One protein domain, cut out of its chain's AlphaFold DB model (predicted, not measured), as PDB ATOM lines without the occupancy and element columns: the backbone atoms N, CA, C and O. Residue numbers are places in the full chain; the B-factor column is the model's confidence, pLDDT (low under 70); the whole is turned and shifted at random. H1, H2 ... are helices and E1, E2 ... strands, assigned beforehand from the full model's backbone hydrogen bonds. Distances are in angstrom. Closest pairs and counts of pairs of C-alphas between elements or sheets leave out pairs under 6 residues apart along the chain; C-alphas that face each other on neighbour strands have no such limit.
ATOM      1  N   GLU A 124     202.615  97.408 130.248       97.62
ATOM      2  CA  GLU A 124     202.603  97.237 128.794       97.62
ATOM      3  C   GLU A 124     201.811  98.361 128.118       97.62
ATOM      4  O   GLU A 124     202.295  98.997 127.180       97.62
ATOM      5  N   GLN A 125     200.611  98.663 128.630       96.75
ATOM      6  CA  GLN A 125     199.793  99.757 128.109       96.75
ATOM      7  C   GLN A 125     200.465 101.115 128.343       96.75
ATOM      8  O   GLN A 125     200.487 101.956 127.442       96.75
ATOM      9  N   TRP A 126     201.056 101.317 129.523       97.75
ATOM     10  CA  TRP A 126     201.845 102.509 129.828       97.75
ATOM     11  C   TRP A 126     203.033 102.658 128.876       97.75
ATOM     12  O   TRP A 126     203.257 103.737 128.333       97.75
ATOM     13  N   THR A 127     203.762 101.572 128.621       98.25
ATOM     14  CA  THR A 127     204.913 101.564 127.714       98.25
ATOM     15  C   THR A 127     204.507 101.975 126.304       98.25
ATOM     16  O   THR A 127     205.115 102.892 125.758       98.25
ATOM     17  N   ARG A 128     203.445 101.384 125.736       97.62
ATOM     18  CA  ARG A 128     202.923 101.754 124.403       97.62
ATOM     19  C   ARG A 128     202.606 103.231 124.299       97.62
ATOM     20  O   ARG A 128     203.074 103.914 123.387       97.62
ATOM     21  N   ASP A 129     201.837 103.720 125.262       96.19
ATOM     22  CA  ASP A 129     201.409 105.106 125.299       96.19
ATOM     23  C   ASP A 129     202.605 106.067 125.418       96.19
ATOM     24  O   ASP A 129     202.703 107.040 124.665       96.19
ATOM     25  N   ARG A 130     203.572 105.778 126.297       97.88
ATOM     26  CA  ARG A 130     204.767 106.617 126.468       97.88
ATOM     27  C   ARG A 130     205.704 106.563 125.263       97.88
ATOM     28  O   ARG A 130     206.151 107.621 124.817       97.88
ATOM     29  N   MET A 131     205.964 105.376 124.717       98.00
ATOM     30  CA  MET A 131     206.797 105.183 123.524       98.00
ATOM     31  C   MET A 131     206.229 105.962 122.342       98.00
ATOM     32  O   MET A 131     206.924 106.783 121.740       98.00
ATOM     33  N   HIS A 132     204.942 105.783 122.051       96.19
ATOM     34  CA  HIS A 132     204.328 106.457 120.917       96.19
ATOM     35  C   HIS A 132     204.151 107.958 121.136       96.19
ATOM     36  O   HIS A 132     204.455 108.742 120.237       96.19
ATOM     37  N   THR A 133     203.749 108.390 122.335       95.50
ATOM     38  CA  THR A 133     203.660 109.822 122.644       95.50
ATOM     39  C   THR A 133     205.020 110.501 122.497       95.50
ATOM     40  O   THR A 133     205.098 111.611 121.969       95.50
ATOM     41  N   SER A 134     206.106 109.855 122.928       97.25
ATOM     42  CA  SER A 134     207.444 110.429 122.789       97.25
ATOM     43  C   SER A 134     207.904 110.506 121.327       97.25
ATOM     44  O   SER A 134     208.410 111.542 120.880       97.25
ATOM     45  N   TYR A 135     207.630 109.470 120.531       95.69
ATOM     46  CA  TYR A 135     207.864 109.501 119.087       95.69
ATOM     47  C   TYR A 135     207.065 110.617 118.396       95.69
ATOM     48  O   TYR A 135     207.625 111.429 117.656       95.69
ATOM     49  N   TRP A 136     205.770 110.735 118.701       94.94
ATOM     50  CA  TRP A 136     204.919 111.798 118.170       94.94
ATOM     51  C   TRP A 136     205.463 113.189 118.526       94.94
ATOM     52  O   TRP A 136     205.499 114.079 117.676       94.94
ATOM     53  N   ARG A 137     205.950 113.383 119.759       95.12
ATOM     54  CA  ARG A 137     206.562 114.649 120.196       95.12
ATOM     55  C   ARG A 137     207.840 114.968 119.433       95.12
ATOM     56  O   ARG A 137     208.003 116.110 119.011       95.12
ATOM     57  N   THR A 138     208.693 113.972 119.216       94.19
ATOM     58  CA  THR A 138     209.906 114.107 118.395       94.19
ATOM     59  C   THR A 138     209.559 114.636 117.002       94.19
ATOM     60  O   THR A 138     210.225 115.532 116.486       94.19
ATOM     61  N   ALA A 139     208.458 114.150 116.427       92.88
ATOM     62  CA  ALA A 139     207.991 114.555 115.110       92.88
ATOM     63  C   ALA A 139     207.380 115.974 115.063       92.88
ATOM     64  O   ALA A 139     207.571 116.683 114.076       92.88
ATOM     65  N   HIS A 140     206.669 116.411 116.112       92.81
ATOM     66  CA  HIS A 140     205.820 117.613 116.043       92.81
ATOM     67  C   HIS A 140     206.314 118.825 116.838       92.81
ATOM     68  O   HIS A 140     205.988 119.948 116.459       92.81
ATOM     69  N   LEU A 141     207.080 118.654 117.921       94.44
ATOM     70  CA  LEU A 141     207.429 119.785 118.799       94.44
ATOM     71  C   LEU A 141     208.331 120.826 118.119       94.44
ATOM     72  O   LEU A 141     208.238 122.010 118.429       94.44
ATOM     73  N   PHE A 142     209.169 120.404 117.171       94.12
ATOM     74  CA  PHE A 142     210.166 121.270 116.529       94.12
ATOM     75  C   PHE A 142     209.888 121.506 115.039       94.12
ATOM     76  O   PHE A 142     210.812 121.745 114.269       94.12
ATOM     77  N   ASN A 143     208.615 121.434 114.624       90.81
ATOM     78  CA  ASN A 143     208.168 121.695 113.247       90.81
ATOM     79  C   ASN A 143     208.930 120.890 112.176       90.81
ATOM     80  O   ASN A 143     209.214 121.394 111.085       90.81
ATOM     81  N   ARG A 144     209.286 119.635 112.478       92.00
ATOM     82  CA  ARG A 144     210.007 118.782 111.530       92.00
ATOM     83  C   ARG A 144     209.125 118.479 110.317       92.00
ATOM     84  O   ARG A 144     207.904 118.365 110.415       92.00
ATOM     85  N   LYS A 145     209.759 118.328 109.153       90.44
ATOM     86  CA  LYS A 145     209.074 117.859 107.943       90.44
ATOM     87  C   LYS A 145     208.787 116.368 108.061       90.44
ATOM     88  O   LYS A 145     209.598 115.617 108.594       90.44
ATOM     89  N   LEU A 146     207.635 115.968 107.535       89.81
ATOM     90  CA  LEU A 146     207.129 114.605 107.599       89.81
ATOM     91  C   LEU A 146     207.030 114.011 106.184       89.81
ATOM     92  O   LEU A 146     206.624 114.741 105.273       89.81
ATOM     93  N   PRO A 147     207.360 112.721 105.975       90.69
ATOM     94  CA  PRO A 147     207.917 111.771 106.948       90.69
ATOM     95  C   PRO A 147     209.276 112.200 107.512       90.69
ATOM     96  O   PRO A 147     210.015 112.922 106.845       90.69
ATOM     97  N   LEU A 148     209.600 111.747 108.726       90.50
ATOM     98  CA  LEU A 148     210.932 111.897 109.301       90.50
ATOM     99  C   LEU A 148     211.933 111.074 108.485       90.50
ATOM    100  O   LEU A 148     211.665 109.932 108.105       90.50
ATOM    101  N   THR A 149     213.101 111.664 108.252       91.75
ATOM    102  CA  THR A 149     214.272 110.978 107.705       91.75
ATOM    103  C   THR A 149     215.142 110.541 108.875       91.75
ATOM    104  O   THR A 149     215.463 111.375 109.717       91.75
ATOM    105  N   ILE A 150     215.500 109.257 108.937       92.44
ATOM    106  CA  ILE A 150     216.308 108.672 110.015       92.44
ATOM    107  C   ILE A 150     217.703 108.323 109.454       92.44
ATOM    108  O   ILE A 150     217.769 107.730 108.374       92.44
ATOM    109  N   PRO A 151     218.811 108.664 110.145       95.75
ATOM    110  CA  PRO A 151     218.857 109.415 111.402       95.75
ATOM    111  C   PRO A 151     218.361 110.857 111.230       95.75
ATOM    112  O   PRO A 151     218.479 111.448 110.156       95.75
ATOM    113  N   LEU A 152     217.783 111.404 112.299       96.56
ATOM    114  CA  LEU A 152     217.358 112.792 112.366       96.56
ATOM    115  C   LEU A 152     218.560 113.730 112.256       96.56
ATOM    116  O   LEU A 152     219.620 113.473 112.830       96.56
ATOM    117  N   ASP A 153     218.326 114.866 111.607       97.06
ATOM    118  CA  ASP A 153     219.186 116.051 111.657       97.06
ATOM    119  C   ASP A 153     218.589 117.102 112.614       97.06
ATOM    120  O   ASP A 153     217.494 116.920 113.162       97.06
ATOM    121  N   PHE A 154     219.277 118.217 112.831       97.75
ATOM    122  CA  PHE A 154     218.755 119.342 113.596       97.75
ATOM    123  C   PHE A 154     217.438 119.883 113.012       97.75
ATOM    124  O   PHE A 154     217.292 119.950 111.790       97.75
ATOM    125  N   PRO A 155     216.482 120.318 113.862       96.69
ATOM    126  CA  PRO A 155     215.278 121.005 113.392       96.69
ATOM    127  C   PRO A 155     215.573 122.232 112.514       96.69
ATOM    128  O   PRO A 155     214.908 122.436 111.499       96.69
ATOM    129  N   ASP A 156     216.581 123.022 112.892       97.31
ATOM    130  CA  ASP A 156     217.089 124.172 112.138       97.31
ATOM    131  C   ASP A 156     218.612 124.279 112.312       97.31
ATOM    132  O   ASP A 156     219.086 124.768 113.333       97.31
ATOM    133  N   VAL A 157     219.393 123.816 111.333       96.69
ATOM    134  CA  VAL A 157     220.868 123.764 111.419       96.69
ATOM    135  C   VAL A 157     221.523 125.139 111.615       96.69
ATOM    136  O   VAL A 157     222.561 125.238 112.277       96.69
ATOM    137  N   ASP A 158     220.899 126.200 111.098       97.38
ATOM    138  CA  ASP A 158     221.421 127.569 111.162       97.38
ATOM    139  C   ASP A 158     221.009 128.284 112.462       97.38
ATOM    140  O   ASP A 158     221.559 129.331 112.824       97.38
ATOM    141  N   GLY A 159     220.071 127.698 113.213       97.44
ATOM    142  CA  GLY A 159     219.588 128.216 114.482       97.44
ATOM    143  C   GLY A 159     220.665 128.245 115.575       97.44
ATOM    144  O   GLY A 159     221.446 127.308 115.777       97.44
ATOM    145  N   VAL A 160     220.656 129.306 116.393       98.00
ATOM    146  CA  VAL A 160     221.569 129.451 117.550       98.00
ATOM    147  C   VAL A 160     221.420 128.297 118.551       98.00
ATOM    148  O   VAL A 160     222.394 127.904 119.191       98.00
ATOM    149  N   PHE A 161     220.228 127.712 118.650       98.50
ATOM    150  CA  PHE A 161     219.957 126.517 119.452       98.50
ATOM    151  C   PHE A 161     219.363 125.393 118.609       98.50
ATOM    152  O   PHE A 161     218.583 124.588 119.107       98.50
ATOM    153  N   PHE A 162     219.720 125.363 117.328       98.38
ATOM    154  CA  PHE A 162     219.329 124.335 116.377       98.38
ATOM    155  C   PHE A 162     217.809 124.139 116.184       98.38
ATOM    156  O   PHE A 162     217.365 123.070 115.775       98.38
ATOM    157  N   GLY A 163     216.994 125.145 116.528       97.31
ATOM    158  CA  GLY A 163     215.529 125.079 116.468       97.31
ATOM    159  C   GLY A 163     214.846 124.452 117.692       97.31
ATOM    160  O   GLY A 163     213.626 124.295 117.692       97.31
ATOM    161  N   TYR A 164     215.578 124.135 118.766       98.12
ATOM    162  CA  TYR A 164     214.977 123.630 120.012       98.12
ATOM    163  C   TYR A 164     214.357 124.721 120.904       98.12
ATOM    164  O   TYR A 164     213.712 124.406 121.905       98.12
ATOM    165  N   ASP A 165     214.537 126.001 120.568       97.06
ATOM    166  CA  ASP A 165     214.062 127.156 121.340       97.06
ATOM    167  C   ASP A 165     212.801 127.822 120.760       97.06
ATOM    168  O   ASP A 165     212.448 128.934 121.147       97.06
ATOM    169  N   LEU A 166     212.102 127.166 119.830       95.00
ATOM    170  CA  LEU A 166     210.988 127.780 119.095       95.00
ATOM    171  C   LEU A 166     209.727 128.013 119.939       95.00
ATOM    172  O   LEU A 166     208.903 128.863 119.586       95.00
ATOM    173  N   ARG A 167     209.555 127.288 121.053       95.00
ATOM    174  CA  ARG A 167     208.365 127.438 121.896       95.00
ATOM    175  C   ARG A 167     208.324 128.811 122.547       95.00
ATOM    176  O   ARG A 167     209.273 129.224 123.212       95.00
ATOM    177  N   LYS A 168     207.167 129.464 122.447       94.25
ATOM    178  CA  LYS A 168     206.872 130.699 123.169       94.25
ATOM    179  C   LYS A 168     206.399 130.417 124.595       94.25
ATOM    180  O   LYS A 168     205.614 129.501 124.836       94.25
ATOM    181  N   LEU A 169     206.885 131.226 125.526       90.88
ATOM    182  CA  LEU A 169     206.442 131.324 126.908       90.88
ATOM    183  C   LEU A 169     205.916 132.739 127.140       90.88
ATOM    184  O   LEU A 169     206.612 133.709 126.839       90.88
ATOM    185  N   ARG A 170     204.713 132.850 127.708       88.12
ATOM    186  CA  ARG A 170     204.132 134.135 128.094       88.12
ATOM    187  C   ARG A 170     204.586 134.524 129.500       88.12
ATOM    188  O   ARG A 170     204.410 133.758 130.444       88.12
ATOM    189  N   LEU A 171     205.173 135.707 129.640       86.75
ATOM    190  CA  LEU A 171     205.640 136.251 130.912       86.75
ATOM    191  C   LEU A 171     204.514 136.978 131.661       86.75
ATOM    192  O   LEU A 171     203.433 137.230 131.126       86.75
ATOM    193  N   ALA A 172     204.770 137.336 132.924       82.38
ATOM    194  CA  ALA A 172     203.793 138.008 133.785       82.38
ATOM    195  C   ALA A 172     203.357 139.391 133.263       82.38
ATOM    196  O   ALA A 172     202.245 139.827 133.554       82.38
ATOM    197  N   ASP A 173     204.209 140.061 132.484       85.12
ATOM    198  CA  ASP A 173     203.906 141.329 131.809       85.12
ATOM    199  C   ASP A 173     203.113 141.145 130.498       85.12
ATOM    200  O   ASP A 173     202.761 142.118 129.835       85.12
ATOM    201  N   GLY A 174     202.808 139.897 130.131       86.75
ATOM    202  CA  GLY A 174     202.074 139.530 128.930       86.75
ATOM    203  C   GLY A 174     202.931 139.374 127.674       86.75
ATOM    204  O   GLY A 174     202.373 138.958 126.660       86.75
ATOM    205  N   SER A 175     204.235 139.664 127.726       91.62
ATOM    206  CA  SER A 175     205.157 139.461 126.603       91.62
ATOM    207  C   SER A 175     205.403 137.975 126.323       91.62
ATOM    208  O   SER A 175     205.261 137.133 127.210       91.62
ATOM    209  N   GLU A 176     205.775 137.645 125.085       95.00
ATOM    210  CA  GLU A 176     206.109 136.278 124.673       95.00
ATOM    211  C   GLU A 176     207.591 136.156 124.317       95.00
ATOM    212  O   GLU A 176     208.117 136.915 123.501       95.00
ATOM    213  N   VAL A 177     208.262 135.161 124.897       96.06
ATOM    214  CA  VAL A 177     209.693 134.897 124.688       96.06
ATOM    215  C   VAL A 177     209.937 133.446 124.287       96.06
ATOM    216  O   VAL A 177     209.169 132.564 124.654       96.06
ATOM    217  N   ASN A 178     211.014 133.184 123.542       97.25
ATOM    218  CA  ASN A 178     211.482 131.815 123.288       97.25
ATOM    219  C   ASN A 178     211.879 131.127 124.603       97.25
ATOM    220  O   ASN A 178     212.372 131.781 125.529       97.25
ATOM    221  N   CYS A 179     211.691 129.812 124.685       96.75
ATOM    222  CA  CYS A 179     211.970 129.043 125.891       96.75
ATOM    223  C   CYS A 179     212.445 127.613 125.592       96.75
ATOM    224  O   CYS A 179     212.302 127.090 124.492       96.75
ATOM    225  N   THR A 180     212.978 126.960 126.619       97.62
ATOM    226  CA  THR A 180     213.513 125.587 126.598       97.62
ATOM    227  C   THR A 180     212.476 124.534 127.000       97.62
ATOM    228  O   THR A 180     212.808 123.374 127.244       97.62
ATOM    229  N   ARG A 181     211.195 124.908 127.125       95.62
ATOM    230  CA  ARG A 181     210.174 124.022 127.707       95.62
ATOM    231  C   ARG A 181     209.956 122.762 126.865       95.62
ATOM    232  O   ARG A 181     209.822 121.682 127.440       95.62
ATOM    233  N   ASP A 182     209.977 122.871 125.537       96.62
ATOM    234  CA  ASP A 182     209.811 121.702 124.663       96.62
ATOM    235  C   ASP A 182     211.041 120.791 124.636       96.62
ATOM    236  O   ASP A 182     210.873 119.582 124.516       96.62
ATOM    237  N   LEU A 183     212.242 121.324 124.890       96.88
ATOM    238  CA  LEU A 183     213.449 120.519 125.098       96.88
ATOM    239  C   LEU A 183     213.283 119.572 126.297       96.88
ATOM    240  O   LEU A 183     213.509 118.370 126.193       96.88
ATOM    241  N   ILE A 184     212.807 120.102 127.428       96.44
ATOM    242  CA  ILE A 184     212.556 119.305 128.638       96.44
ATOM    243  C   ILE A 184     211.406 118.324 128.422       96.44
ATOM    244  O   ILE A 184     211.465 117.201 128.919       96.44
ATOM    245  N   ARG A 185     210.343 118.736 127.711       95.94
ATOM    246  CA  ARG A 185     209.231 117.833 127.385       95.94
ATOM    247  C   ARG A 185     209.734 116.671 126.539       95.94
ATOM    248  O   ARG A 185     209.499 115.538 126.921       95.94
ATOM    249  N   LEU A 186     210.441 116.926 125.446       97.94
ATOM    250  CA  LEU A 186     210.976 115.865 124.600       97.94
ATOM    251  C   LEU A 186     211.828 114.882 125.413       97.94
ATOM    252  O   LEU A 186     211.494 113.704 125.499       97.94
ATOM    253  N   VAL A 187     212.884 115.379 126.063       98.44
ATOM    254  CA  VAL A 187     213.853 114.517 126.750       98.44
ATOM    255  C   VAL A 187     213.217 113.768 127.918       98.44
ATOM    256  O   VAL A 187     213.424 112.566 128.062       98.44
ATOM    257  N   GLY A 188     212.380 114.436 128.717       98.25
ATOM    258  CA  GLY A 188     211.705 113.806 129.851       98.25
ATOM    259  C   GLY A 188     210.716 112.711 129.441       98.25
ATOM    260  O   GLY A 188     210.619 111.680 130.109       98.25
ATOM    261  N   TRP A 189     209.997 112.909 128.331       98.25
ATOM    262  CA  TRP A 189     209.069 111.912 127.796       98.25
ATOM    263  C   TRP A 189     209.799 110.726 127.164       98.25
ATOM    264  O   TRP A 189     209.421 109.590 127.446       98.25
ATOM    265  N   SER A 190     210.873 110.964 126.405       98.75
ATOM    266  CA  SER A 190     211.726 109.891 125.879       98.75
ATOM    267  C   SER A 190     212.324 109.066 127.009       98.75
ATOM    268  O   SER A 190     212.166 107.852 127.019       98.75
ATOM    269  N   ALA A 191     212.911 109.708 128.021       98.81
ATOM    270  CA  ALA A 191     213.461 109.015 129.182       98.81
ATOM    271  C   ALA A 191     212.395 108.193 129.930       98.81
ATOM    272  O   ALA A 191     212.637 107.041 130.276       98.81
ATOM    273  N   THR A 192     211.188 108.739 130.116       98.75
ATOM    274  CA  THR A 192     210.061 108.006 130.722       98.75
ATOM    275  C   THR A 192     209.682 106.764 129.917       98.75
ATOM    276  O   THR A 192     209.437 105.706 130.494       98.75
ATOM    277  N   ALA A 193     209.628 106.889 128.592       98.75
ATOM    278  CA  ALA A 193     209.304 105.785 127.701       98.75
ATOM    279  C   ALA A 193     210.381 104.690 127.733       98.75
ATOM    280  O   ALA A 193     210.049 103.511 127.833       98.75
ATOM    281  N   LEU A 194     211.660 105.083 127.736       98.88
ATOM    282  CA  LEU A 194     212.787 104.156 127.850       98.88
ATOM    283  C   LEU A 194     212.794 103.422 129.195       98.88
ATOM    284  O   LEU A 194     212.992 102.211 129.206       98.88
ATOM    285  N   ILE A 195     212.525 104.112 130.310       98.88
ATOM    286  CA  ILE A 195     212.394 103.474 131.631       98.88
ATOM    287  C   ILE A 195     211.276 102.426 131.597       98.88
ATOM    288  O   ILE A 195     211.506 101.273 131.955       98.88
ATOM    289  N   ALA A 196     210.087 102.793 131.112       98.69
ATOM    290  CA  ALA A 196     208.958 101.869 131.044       98.69
ATOM    291  C   ALA A 196     209.283 100.628 130.198       98.69
ATOM    292  O   ALA A 196     209.091  99.503 130.656       98.69
ATOM    293  N   TYR A 197     209.847 100.835 129.006       98.75
ATOM    294  CA  TYR A 197     210.132  99.761 128.066       98.75
ATOM    295  C   TYR A 197     211.272  98.840 128.511       98.75
ATOM    296  O   TYR A 197     211.133  97.619 128.487       98.75
ATOM    297  N   LEU A 198     212.411  99.411 128.905       98.69
ATOM    298  CA  LEU A 198     213.626  98.636 129.156       98.69
ATOM    299  C   LEU A 198     213.631  97.972 130.534       98.69
ATOM    300  O   LEU A 198     214.329  96.978 130.724       98.69
ATOM    301  N   THR A 199     212.894  98.522 131.503       98.56
ATOM    302  CA  THR A 199     213.021  98.120 132.914       98.56
ATOM    303  C   THR A 199     211.689  97.747 133.561       98.56
ATOM    304  O   THR A 199     211.672  97.218 134.675       98.56
ATOM    305  N   GLY A 200     210.566  97.978 132.872       98.31
ATOM    306  CA  GLY A 200     209.232  97.687 133.391       98.31
ATOM    307  C   GLY A 200     208.839  98.574 134.576       98.31
ATOM    308  O   GLY A 200     208.002  98.176 135.385       98.31
ATOM    309  N   GLN A 201     209.460  99.749 134.715       98.62
ATOM    310  CA  GLN A 201     209.213 100.667 135.827       98.62
ATOM    311  C   GLN A 201     208.336 101.848 135.413       98.62
ATOM    312  O   GLN A 201     208.403 102.365 134.297       98.62
ATOM    313  N   TYR A 202     207.521 102.318 136.353       98.56
ATOM    314  CA  TYR A 202     206.721 103.521 136.165       98.56
ATOM    315  C   TYR A 202     207.498 104.771 136.567       98.56
ATOM    316  O   TYR A 202     208.283 104.764 137.513       98.56
ATOM    317  N   VAL A 203     207.184 105.881 135.901       97.94
ATOM    318  CA  VAL A 203     207.660 107.211 136.284       97.94
ATOM    319  C   VAL A 203     206.459 108.026 136.764       97.94
ATOM    320  O   VAL A 203     205.603 108.366 135.945       97.94
ATOM    321  N   PRO A 204     206.361 108.330 138.073       95.12
ATOM    322  CA  PRO A 204     205.238 109.079 138.634       95.12
ATOM    323  C   PRO A 204     205.101 110.480 138.047       95.12
ATOM    324  O   PRO A 204     203.997 110.948 137.782       95.12
ATOM    325  N   GLY A 205     206.225 111.158 137.842       93.50
ATOM    326  CA  GLY A 205     206.232 112.554 137.470       93.50
ATOM    327  C   GLY A 205     207.549 112.985 136.855       93.50
ATOM    328  O   GLY A 205     208.557 112.280 136.834       93.50
ATOM    329  N   LYS A 206     207.520 114.200 136.315       91.50
ATOM    330  CA  LYS A 206     208.649 114.790 135.595       91.50
ATOM    331  C   LYS A 206     209.877 115.002 136.497       91.50
ATOM    332  O   LYS A 206     210.995 115.042 135.993       91.50
ATOM    333  N   ARG A 207     209.678 115.210 137.801       92.50
ATOM    334  CA  ARG A 207     210.764 115.441 138.762       92.50
ATOM    335  C   ARG A 207     211.580 114.173 138.999       92.50
ATOM    336  O   ARG A 207     212.783 114.262 139.210       92.50
ATOM    337  N   GLU A 208     210.928 113.021 138.940       95.88
ATOM    338  CA  GLU A 208     211.520 111.721 139.229       95.88
ATOM    339  C   GLU A 208     212.301 111.157 138.036       95.88
ATOM    340  O   GLU A 208     213.159 110.305 138.237       95.88
ATOM    341  N   VAL A 209     212.049 111.645 136.811       97.62
ATOM    342  CA  VAL A 209     212.629 111.104 135.565       97.62
ATOM    343  C   VAL A 209     214.145 110.927 135.653       97.62
ATOM    344  O   VAL A 209     214.625 109.836 135.381       97.62
ATOM    345  N   GLY A 210     214.893 111.968 136.038       97.88
ATOM    346  CA  GLY A 210     216.361 111.910 136.089       97.88
ATOM    347  C   GLY A 210     216.868 110.875 137.094       97.88
ATOM    348  O   GLY A 210     217.641 109.992 136.731       97.88
ATOM    349  N   THR A 211     216.345 110.918 138.324       97.94
ATOM    350  CA  THR A 211     216.697 109.963 139.384       97.94
ATOM    351  C   THR A 211     216.392 108.523 138.976       97.94
ATOM    352  O   THR A 211     217.249 107.661 139.126       97.94
ATOM    353  N   LEU A 212     215.200 108.259 138.431       98.56
ATOM    354  CA  LEU A 212     214.798 106.910 138.025       98.56
ATOM    355  C   LEU A 212     215.570 106.434 136.790       98.56
ATOM    356  O   LEU A 212     215.885 105.253 136.686       98.56
ATOM    357  N   TYR A 213     215.924 107.332 135.867       98.81
ATOM    358  CA  TYR A 213     216.772 106.982 134.727       98.81
ATOM    359  C   TYR A 213     218.174 106.578 135.192       98.81
ATOM    360  O   TYR A 213     218.689 105.543 134.768       98.81
ATOM    361  N   ARG A 214     218.766 107.343 136.118       98.69
ATOM    362  CA  ARG A 214     220.044 107.000 136.754       98.69
ATOM    363  C   ARG A 214     219.965 105.706 137.560       98.69
ATOM    364  O   ARG A 214     220.941 104.976 137.624       98.69
ATOM    365  N   GLU A 215     218.841 105.427 138.206       98.62
ATOM    366  CA  GLU A 215     218.676 104.210 139.000       98.62
ATOM    367  C   GLU A 215     218.560 102.959 138.123       98.62
ATOM    368  O   GLU A 215     219.210 101.952 138.402       98.62
ATOM    369  N   TYR A 216     217.753 103.017 137.060       98.69
ATOM    370  CA  TYR A 216     217.377 101.823 136.302       98.69
ATOM    371  C   TYR A 216     218.111 101.628 134.969       98.69
ATOM    372  O   TYR A 216     218.166 100.496 134.493       98.69
ATOM    373  N   ILE A 217     218.649 102.687 134.352       98.62
ATOM    374  CA  ILE A 217     219.342 102.618 133.050       98.62
ATOM    375  C   ILE A 217     220.817 103.018 133.194       98.62
ATOM    376  O   ILE A 217     221.692 102.232 132.842       98.62
ATOM    377  N   ASN A 218     221.095 104.192 133.770       98.62
ATOM    378  CA  ASN A 218     222.445 104.688 134.080       98.62
ATOM    379  C   ASN A 218     223.472 104.604 132.929       98.62
ATOM    380  O   ASN A 218     224.603 104.150 133.129       98.62
ATOM    381  N   ASP A 219     223.091 105.014 131.722       98.56
ATOM    382  CA  ASP A 219     223.978 105.037 130.556       98.56
ATOM    383  C   ASP A 219     224.533 106.448 130.270       98.56
ATOM    384  O   ASP A 219     224.416 107.370 131.088       98.56
ATOM    385  N   GLU A 220     225.146 106.618 129.096       98.56
ATOM    386  CA  GLU A 220     225.747 107.871 128.627       98.56
ATOM    387  C   GLU A 220     224.767 109.057 128.507       98.56
ATOM    388  O   GLU A 220     225.212 110.204 128.475       98.56
ATOM    389  N   TRP A 221     223.448 108.823 128.507       98.75
ATOM    390  CA  TRP A 221     222.423 109.873 128.418       98.75
ATOM    391  C   TRP A 221     221.971 110.404 129.776       98.75
ATOM    392  O   TRP A 221     221.291 111.432 129.847       98.75
ATOM    393  N   THR A 222     222.349 109.727 130.861       98.69
ATOM    394  CA  THR A 222     221.901 110.060 132.219       98.69
ATOM    395  C   THR A 222     222.207 111.513 132.580       98.69
ATOM    396  O   THR A 222     221.324 112.243 133.036       98.69
ATOM    397  N   ASP A 223     223.434 111.964 132.315       98.50
ATOM    398  CA  ASP A 223     223.855 113.327 132.646       98.50
ATOM    399  C   ASP A 223     223.112 114.368 131.794       98.50
ATOM    400  O   ASP A 223     222.697 115.399 132.318       98.50
ATOM    401  N   LEU A 224     222.845 114.086 130.512       98.69
ATOM    402  CA  LEU A 224     222.041 114.964 129.652       98.69
ATOM    403  C   LEU A 224     220.629 115.168 130.220       98.69
ATOM    404  O   LEU A 224     220.140 116.300 130.282       98.69
ATOM    405  N   ILE A 225     219.969 114.081 130.625       98.69
ATOM    406  CA  ILE A 225     218.595 114.103 131.148       98.69
ATOM    407  C   ILE A 225     218.530 114.930 132.436       98.69
ATOM    408  O   ILE A 225     217.660 115.799 132.583       98.69
ATOM    409  N   GLU A 226     219.467 114.699 133.356       98.25
ATOM    410  CA  GLU A 226     219.549 115.447 134.608       98.25
ATOM    411  C   GLU A 226     219.914 116.917 134.382       98.25
ATOM    412  O   GLU A 226     219.285 117.797 134.977       98.25
ATOM    413  N   GLU A 227     220.871 117.214 133.499       98.25
ATOM    414  CA  GLU A 227     221.276 118.586 133.199       98.25
ATOM    415  C   GLU A 227     220.160 119.387 132.530       98.25
ATOM    416  O   GLU A 227     219.943 120.540 132.906       98.25
ATOM    417  N   ILE A 228     219.415 118.806 131.584       98.12
ATOM    418  CA  ILE A 228     218.263 119.479 130.971       98.12
ATOM    419  C   ILE A 228     217.222 119.805 132.037       98.12
ATOM    420  O   ILE A 228     216.720 120.930 132.088       98.12
ATOM    421  N   TYR A 229     216.912 118.869 132.934       96.31
ATOM    422  CA  TYR A 229     215.978 119.162 134.015       96.31
ATOM    423  C   TYR A 229     216.526 120.259 134.941       96.31
ATOM    424  O   TYR A 229     215.861 121.270 135.177       96.31
ATOM    425  N   TYR A 230     217.748 120.106 135.442       96.94
ATOM    426  CA  TYR A 230     218.340 121.035 136.399       96.94
ATOM    427  C   TYR A 230     218.539 122.438 135.811       96.94
ATOM    428  O   TYR A 230     218.081 123.423 136.396       96.94
ATOM    429  N   LYS A 231     219.182 122.553 134.644       97.81
ATOM    430  CA  LYS A 231     219.525 123.841 134.030       97.81
ATOM    431  C   LYS A 231     218.306 124.488 133.389       97.81
ATOM    432  O   LYS A 231     217.961 125.610 133.750       97.81
ATOM    433  N   CYS A 232     217.611 123.789 132.492       97.12
ATOM    434  CA  CYS A 232     216.526 124.404 131.734       97.12
ATOM    435  C   CYS A 232     215.321 124.733 132.625       97.12
ATOM    436  O   CYS A 232     214.812 125.846 132.543       97.12
ATOM    437  N   ARG A 233     214.886 123.837 133.525       93.38
ATOM    438  CA  ARG A 233     213.781 124.139 134.460       93.38
ATOM    439  C   ARG A 233     214.253 124.891 135.698       93.38
ATOM    440  O   ARG A 233     213.628 125.881 136.053       93.38
ATOM    441  N   GLY A 234     215.269 124.385 136.393       93.31
ATOM    442  CA  GLY A 234     215.661 124.895 137.709       93.31
ATOM    443  C   GLY A 234     216.434 126.208 137.630       93.31
ATOM    444  O   GLY A 234     216.003 127.217 138.179       93.31
ATOM    445  N   LYS A 235     217.569 126.205 136.926       96.00
ATOM    446  CA  LYS A 235     218.475 127.359 136.846       96.00
ATOM    447  C   LYS A 235     217.902 128.492 135.993       96.00
ATOM    448  O   LYS A 235     217.941 129.649 136.398       96.00
ATOM    449  N   TRP A 236     217.361 128.166 134.822       96.38
ATOM    450  CA  TRP A 236     216.903 129.153 133.841       96.38
ATOM    451  C   TRP A 236     215.388 129.391 133.852       96.38
ATOM    452  O   TRP A 236     214.917 130.270 133.138       96.38
ATOM    453  N   ASN A 237     214.605 128.667 134.664       94.25
ATOM    454  CA  ASN A 237     213.139 128.816 134.745       94.25
ATOM    455  C   ASN A 237     212.441 128.744 133.373       94.25
ATOM    456  O   ASN A 237     211.507 129.496 133.086       94.25
ATOM    457  N   TYR A 238     212.920 127.832 132.527       95.56
ATOM    458  CA  TYR A 238     212.592 127.633 131.113       95.56
ATOM    459  C   TYR A 238     213.083 128.715 130.149       95.56
ATOM    460  O   TYR A 238     212.979 128.523 128.940       95.56
ATOM    461  N   LEU A 239     213.636 129.827 130.619       96.56
ATOM    462  CA  LEU A 239     214.092 130.909 129.752       96.56
ATOM    463  C   LEU A 239     215.383 130.545 129.015       96.56
ATOM    464  O   LEU A 239     216.153 129.681 129.433       96.56
ATOM    465  N   ILE A 240     215.626 131.243 127.909       98.12
ATOM    466  CA  ILE A 240     216.933 131.240 127.258       98.12
ATOM    467  C   ILE A 240     217.873 132.138 128.078       98.12
ATOM    468  O   ILE A 240     217.532 133.304 128.305       98.12
ATOM    469  N   PRO A 241     219.048 131.651 128.517       98.00
ATOM    470  CA  PRO A 241     219.966 132.462 129.302       98.00
ATOM    471  C   PRO A 241     220.507 133.650 128.494       98.00
ATOM    472  O   PRO A 241     220.684 133.596 127.269       98.00
ATOM    473  N   THR A 242     220.795 134.742 129.199       97.56
ATOM    474  CA  THR A 242     221.409 135.952 128.629       97.56
ATOM    475  C   THR A 242     222.933 135.930 128.730       97.56
ATOM    476  O   THR A 242     223.607 136.553 127.911       97.56
ATOM    477  N   ASN A 243     223.490 135.189 129.694       98.25
ATOM    478  CA  ASN A 243     224.931 135.038 129.869       98.25
ATOM    479  C   ASN A 243     225.544 134.233 128.698       98.25
ATOM    480  O   ASN A 243     225.079 133.123 128.436       98.25
ATOM    481  N   PRO A 244     226.599 134.728 128.019       98.44
ATOM    482  CA  PRO A 244     227.213 134.030 126.887       98.44
ATOM    483  C   PRO A 244     227.711 132.609 127.187       98.44
ATOM    484  O   PRO A 244     227.539 131.729 126.350       98.44
ATOM    485  N   ALA A 245     228.284 132.364 128.368       98.50
ATOM    486  CA  ALA A 245     228.764 131.035 128.748       98.50
ATOM    487  C   ALA A 245     227.597 130.052 128.922       98.50
ATOM    488  O   ALA A 245     227.632 128.944 128.401       98.50
ATOM    489  N   GLU A 246     226.514 130.489 129.565       98.50
ATOM    490  CA  GLU A 246     225.312 129.667 129.739       98.50
ATOM    491  C   GLU A 246     224.569 129.423 128.420       98.50
ATOM    492  O   GLU A 246     223.939 128.384 128.237       98.50
ATOM    493  N   ARG A 247     224.652 130.364 127.472       98.62
ATOM    494  CA  ARG A 247     224.147 130.152 126.112       98.62
ATOM    495  C   ARG A 247     224.945 129.079 125.386       98.62
ATOM    496  O   ARG A 247     224.340 128.263 124.698       98.62
ATOM    497  N   GLU A 248     226.263 129.049 125.550       98.69
ATOM    498  CA  GLU A 248     227.074 127.967 124.989       98.69
ATOM    499  C   GLU A 248     226.752 126.625 125.660       98.69
ATOM    500  O   GLU A 248     226.614 125.617 124.968       98.69
ATOM    501  N   GLU A 249     226.512 126.608 126.976       98.69
ATOM    502  CA  GLU A 249     226.015 125.410 127.669       98.69
ATOM    503  C   GLU A 249     224.685 124.921 127.079       98.69
ATOM    504  O   GLU A 249     224.563 123.745 126.742       98.69
ATOM    505  N   LEU A 250     223.698 125.808 126.898       98.75
ATOM    506  CA  LEU A 250     222.417 125.443 126.285       98.75
ATOM    507  C   LEU A 250     222.604 124.933 124.849       98.75
ATOM    508  O   LEU A 250     221.998 123.935 124.469       98.75
ATOM    509  N   ARG A 251     223.467 125.574 124.053       98.62
ATOM    510  CA  ARG A 251     223.781 125.114 122.692       98.62
ATOM    511  C   ARG A 251     224.399 123.715 122.703       98.62
ATOM    512  O   ARG A 251     224.072 122.907 121.833       98.62
ATOM    513  N   ASN A 252     225.241 123.404 123.686       98.69
ATOM    514  CA  ASN A 252     225.803 122.069 123.852       98.69
ATOM    515  C   ASN A 252     224.746 121.029 124.264       98.69
ATOM    516  O   ASN A 252     224.747 119.931 123.710       98.69
ATOM    517  N   LEU A 253     223.818 121.379 125.162       98.69
ATOM    518  CA  LEU A 253     222.675 120.519 125.500       98.69
ATOM    519  C   LEU A 253     221.830 120.214 124.260       98.69
ATOM    520  O   LEU A 253     221.562 119.053 123.982       98.69
ATOM    521  N   CYS A 254     221.496 121.226 123.453       98.69
ATOM    522  CA  CYS A 254     220.771 121.037 122.194       98.69
ATOM    523  C   CYS A 254     221.495 120.093 121.219       98.69
ATOM    524  O   CYS A 254     220.855 119.317 120.511       98.69
ATOM    525  N   ARG A 255     222.833 120.147 121.175       98.50
ATOM    526  CA  ARG A 255     223.643 119.258 120.331       98.50
ATOM    527  C   ARG A 255     223.548 117.802 120.801       98.50
ATOM    528  O   ARG A 255     223.364 116.911 119.979       98.50
ATOM    529  N   GLN A 256     223.629 117.577 122.111       98.69
ATOM    530  CA  GLN A 256     223.476 116.251 122.717       98.69
ATOM    531  C   GLN A 256     222.045 115.713 122.588       98.69
ATOM    532  O   GLN A 256     221.865 114.524 122.340       98.69
ATOM    533  N   THR A 257     221.030 116.580 122.669       98.62
ATOM    534  CA  THR A 257     219.628 116.194 122.469       98.62
ATOM    535  C   THR A 257     219.394 115.536 121.118       98.62
ATOM    536  O   THR A 257     218.683 114.541 121.079       98.62
ATOM    537  N   LEU A 258     220.010 116.017 120.029       98.56
ATOM    538  CA  LEU A 258     219.857 115.367 118.721       98.56
ATOM    539  C   LEU A 258     220.356 113.913 118.745       98.56
ATOM    540  O   LEU A 258     219.743 113.021 118.159       98.56
ATOM    541  N   ALA A 259     221.482 113.671 119.414       98.56
ATOM    542  CA  ALA A 259     222.029 112.328 119.539       98.56
ATOM    543  C   ALA A 259     221.104 111.440 120.395       98.56
ATOM    544  O   ALA A 259     220.823 110.305 120.013       98.56
ATOM    545  N   PHE A 260     220.530 111.989 121.470       98.75
ATOM    546  CA  PHE A 260     219.549 111.287 122.299       98.75
ATOM    547  C   PHE A 260     218.220 111.006 121.576       98.75
ATOM    548  O   PHE A 260     217.649 109.933 121.746       98.75
ATOM    549  N   GLU A 261     217.715 111.926 120.748       98.56
ATOM    550  CA  GLU A 261     216.525 111.680 119.916       98.56
ATOM    551  C   GLU A 261     216.752 110.507 118.958       98.56
ATOM    552  O   GLU A 261     215.876 109.656 118.813       98.56
ATOM    553  N   ASN A 262     217.926 110.449 118.322       98.44
ATOM    554  CA  ASN A 262     218.292 109.343 117.441       98.44
ATOM    555  C   ASN A 262     218.379 108.018 118.207       98.44
ATOM    556  O   ASN A 262     217.778 107.036 117.778       98.44
ATOM    557  N   HIS A 263     219.020 108.016 119.379       98.69
ATOM    558  CA  HIS A 263     219.047 106.857 120.273       98.69
ATOM    559  C   HIS A 263     217.633 106.389 120.662       98.69
ATOM    560  O   HIS A 263     217.304 105.206 120.567       98.69
ATOM    561  N   PHE A 264     216.756 107.321 121.045       98.62
ATOM    562  CA  PHE A 264     215.364 107.010 121.355       98.62
ATOM    563  C   PHE A 264     214.625 106.411 120.146       98.62
ATOM    564  O   PHE A 264     213.901 105.429 120.305       98.62
ATOM    565  N   ILE A 265     214.807 106.966 118.942       97.50
ATOM    566  CA  ILE A 265     214.170 106.454 117.719       97.50
ATOM    567  C   ILE A 265     214.622 105.030 117.411       97.50
ATOM    568  O   ILE A 265     213.779 104.196 117.090       97.50
ATOM    569  N   GLU A 266     215.912 104.724 117.539       97.81
ATOM    570  CA  GLU A 266     216.424 103.363 117.346       97.81
ATOM    571  C   GLU A 266     215.727 102.364 118.282       97.81
ATOM    572  O   GLU A 266     215.254 101.310 117.843       97.81
ATOM    573  N   ILE A 267     215.570 102.725 119.558       98.50
ATOM    574  CA  ILE A 267     214.855 101.896 120.537       98.50
ATOM    575  C   ILE A 267     213.358 101.817 120.217       98.50
ATOM    576  O   ILE A 267     212.765 100.746 120.343       98.50
ATOM    577  N   TYR A 268     212.740 102.908 119.765       97.62
ATOM    578  CA  TYR A 268     211.333 102.927 119.362       97.62
ATOM    579  C   TYR A 268     211.050 102.002 118.174       97.62
ATOM    580  O   TYR A 268     210.063 101.266 118.185       97.62
ATOM    581  N   LEU A 269     211.938 101.975 117.177       95.69
ATOM    582  CA  LEU A 269     211.841 101.045 116.053       95.69
ATOM    583  C   LEU A 269     211.948  99.592 116.513       95.69
ATOM    584  O   LEU A 269     211.150  98.754 116.088       95.69
ATOM    585  N   LYS A 270     212.883  99.302 117.425       97.38
ATOM    586  CA  LYS A 270     212.995  97.977 118.040       97.38
ATOM    587  C   LYS A 270     211.729  97.600 118.810       97.38
ATOM    588  O   LYS A 270     211.237  96.490 118.653       97.38
ATOM    589  N   PHE A 271     211.183  98.517 119.601       97.50
ATOM    590  CA  PHE A 271     209.940  98.303 120.336       97.50
ATOM    591  C   PHE A 271     208.771  97.960 119.406       97.50
ATOM    592  O   PHE A 271     208.075  96.978 119.643       97.50
ATOM    593  N   LEU A 272     208.589  98.699 118.305       96.06
ATOM    594  CA  LEU A 272     207.555  98.375 117.315       96.06
ATOM    595  C   LEU A 272     207.757  96.984 116.703       96.06
ATOM    596  O   LEU A 272     206.788  96.257 116.494       96.06
ATOM    597  N   GLN A 273     209.002  96.598 116.420       96.12
ATOM    598  CA  GLN A 273     209.311  95.260 115.919       96.12
ATOM    599  C   GLN A 273     208.975  94.171 116.949       96.12
ATOM    600  O   GLN A 273     208.407  93.135 116.587       96.12
ATOM    601  N   ASP A 274     209.300  94.406 118.218       97.00
ATOM    602  CA  ASP A 274     209.019  93.476 119.309       97.00
ATOM    603  C   ASP A 274     207.494  93.343 119.531       97.00
ATOM    604  O   ASP A 274     206.998  92.228 119.674       97.00
ATOM    605  N   GLU A 275     206.717  94.429 119.421       97.31
ATOM    606  CA  GLU A 275     205.240  94.394 119.458       97.31
ATOM    607  C   GLU A 275     204.636  93.640 118.259       97.31
ATOM    608  O   GLU A 275     203.680  92.880 118.403       97.31
ATOM    609  N   LEU A 276     205.202  93.805 117.059       96.44
ATOM    610  CA  LEU A 276     204.720  93.125 115.851       96.44
ATOM    611  C   LEU A 276     204.966  91.616 115.865       96.44
ATOM    612  O   LEU A 276     204.172  90.863 115.294       96.44
ATOM    613  N   THR A 277     206.088  91.193 116.445       96.62
ATOM    614  CA  THR A 277     206.549  89.796 116.432       96.62
ATOM    615  C   THR A 277     206.260  89.049 117.732       96.62
ATOM    616  O   THR A 277     206.362  87.821 117.764       96.62
ATOM    617  N   GLY A 278     205.884  89.770 118.789       94.19
ATOM    618  CA  GLY A 278     205.564  89.225 120.098       94.19
ATOM    619  C   GLY A 278     204.249  88.446 120.148       94.19
ATOM    620  O   GLY A 278     203.445  88.431 119.216       94.19
ATOM    621  N   SER A 279     204.022  87.781 121.282       94.31
ATOM    622  CA  SER A 279     202.803  87.003 121.537       94.31
ATOM    623  C   SER A 279     201.630  87.832 122.074       94.31
ATOM    624  O   SER A 279     200.536  87.289 122.230       94.31
ATOM    625  N   ASP A 280     201.837  89.115 122.395       95.00
ATOM    626  CA  ASP A 280     200.747  90.000 122.810       95.00
ATOM    627  C   ASP A 280     199.936  90.442 121.587       95.00
ATOM    628  O   ASP A 280     200.352  91.292 120.801       95.00
ATOM    629  N   VAL A 281     198.744  89.862 121.447       95.81
ATOM    630  CA  VAL A 281     197.817  90.162 120.350       95.81
ATOM    631  C   VAL A 281     197.443  91.643 120.323       95.81
ATOM    632  O   VAL A 281     197.448  92.239 119.248       95.81
ATOM    633  N   LYS A 282     197.178  92.255 121.488       94.69
ATOM    634  CA  LYS A 282     196.811  93.678 121.562       94.69
ATOM    635  C   LYS A 282     197.972  94.560 121.125       94.69
ATOM    636  O   LYS A 282     197.774  95.531 120.404       94.69
ATOM    637  N   GLY A 283     199.177  94.189 121.541       95.19
ATOM    638  CA  GLY A 283     200.418  94.827 121.127       95.19
ATOM    639  C   GLY A 283     200.649  94.799 119.621       95.19
ATOM    640  O   GLY A 283     200.862  95.836 118.991       95.19
ATOM    641  N   CYS A 284     200.493  93.620 119.020       96.38
ATOM    642  CA  CYS A 284     200.628  93.421 117.581       96.38
ATOM    643  C   CYS A 284     199.582  94.216 116.780       96.38
ATOM    644  O   CYS A 284     199.913  94.842 115.769       96.38
ATOM    645  N   GLU A 285     198.316  94.202 117.211       95.81
ATOM    646  CA  GLU A 285     197.234  94.980 116.591       95.81
ATOM    647  C   GLU A 285     197.500  96.483 116.684       95.81
ATOM    648  O   GLU A 285     197.414  97.187 115.675       95.81
ATOM    649  N   TRP A 286     197.906  96.952 117.864       94.81
ATOM    650  CA  TRP A 286     198.286  98.338 118.093       94.81
ATOM    651  C   TRP A 286     199.446  98.762 117.183       94.81
ATOM    652  O   TRP A 286     199.333  99.751 116.464       94.81
ATOM    653  N   ALA A 287     200.530  97.985 117.117       94.31
ATOM    654  CA  ALA A 287     201.679  98.311 116.273       94.31
ATOM    655  C   ALA A 287     201.310  98.359 114.778       94.31
ATOM    656  O   ALA A 287     201.770  99.245 114.057       94.31
ATOM    657  N   LYS A 288     200.434  97.461 114.304       93.81
ATOM    658  CA  LYS A 288     199.909  97.489 112.925       93.81
ATOM    659  C   LYS A 288     199.078  98.737 112.643       93.81
ATOM    660  O   LYS A 288     199.228  99.332 111.574       93.81
ATOM    661  N   GLN A 289     198.213  99.129 113.578       92.19
ATOM    662  CA  GLN A 289     197.435 100.360 113.465       92.19
ATOM    663  C   GLN A 289     198.373 101.564 113.364       92.19
ATOM    664  O   GLN A 289     198.300 102.330 112.405       92.19
ATOM    665  N   ILE A 290     199.324 101.666 114.291       90.44
ATOM    666  CA  ILE A 290     200.313 102.739 114.332       90.44
ATOM    667  C   ILE A 290     201.124 102.808 113.028       90.44
ATOM    668  O   ILE A 290     201.264 103.883 112.454       90.44
ATOM    669  N   LEU A 291     201.590 101.685 112.478       89.06
ATOM    670  CA  LEU A 291     202.308 101.676 111.193       89.06
ATOM    671  C   LEU A 291     201.441 102.076 109.989       89.06
ATOM    672  O   LEU A 291     201.976 102.535 108.983       89.06
ATOM    673  N   THR A 292     200.121 101.924 110.084       86.88
ATOM    674  CA  THR A 292     199.180 102.393 109.054       86.88
ATOM    675  C   THR A 292     198.926 103.897 109.179       86.88
ATOM    676  O   THR A 292     198.738 104.586 108.178       86.88
ATOM    677  N   GLU A 293     198.934 104.411 110.408       80.81
ATOM    678  CA  GLU A 293     198.609 105.797 110.740       80.81
ATOM    679  C   GLU A 293     199.817 106.734 110.786       80.81
ATOM    680  O   GLU A 293     199.619 107.942 110.837       80.81
ATOM    681  N   ILE A 294     201.054 106.227 110.778       71.75
ATOM    682  CA  ILE A 294     202.269 107.046 110.817       71.75
ATOM    683  C   ILE A 294     202.655 107.477 109.386       71.75
ATOM    684  O   ILE A 294     203.364 106.749 108.690       71.75
TER     685      ILE A 294
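Overview. This is residues 124 to 294 of the 299 residues of the protein "NTP_transf_2 domain-containing protein" of Chloroflexi bacterium 54-19 (UniProt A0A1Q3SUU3). A long helix, H5, runs most of the length of the domain, and H2 packs on it in the middle, with H1 on one side of H2 and the helical hairpin H3-H4 on the other. H6 folds back from the last part of H5, and the small hairpin E1-E2 lies toward the opposite end. The 171 printed residues hold six named helices and two named strands, in the order H1 E1 E2 H2 H3 H4 H5 H6; the class is mostly helix and the strands are antiparallel. The whole is compact, with a radius of gyration of the C-alphas of 16.6 A and spans of 53 by 35 by 30 A, only just elongated.

Along the chain. H1, residues 124 to 140, begins at C-alpha (202.603, 97.237, 128.794) and is 24.3 A long. E1 is residues 168 to 170 and E2 residues 176 to 178. H2, residues 181 to 199, measures 26.6 A; H3 is residues 209 to 216 and H4 residues 222 to 235. H5, residues 244 to 277, measures 49.9 A; H6, residues 281 to 293, ends at C-alpha (198.609, 105.797, 110.740).

Arrangement. H2 and H5 are the hubs, touching four helices each; their closest C-alphas, Ser 190 and Phe 264, are 6.5 A apart. H2 touches H1 at Ala 193 and Arg 130, closest C-alphas 4.8 A. H3 and H4 touch, closest C-alphas Gly 210 and Glu 226, 5.0 A. H5 touches H6 at a steep tilt of 58 degrees. N 169 and O 177 of E1 and E2 are within hydrogen-bond range, 2.8 A. Every O i to N i+4 pair is within range in H1, H2, H3, H4 and H6; in H5, 29 of 30.

Size, cuts and confidence. The farthest C-alphas, Asp 173 and Ser 279, are 55.3 A apart. The printed part has no cut; the link H1 to E1 is long, and no printed residue is under 70 in pLDDT.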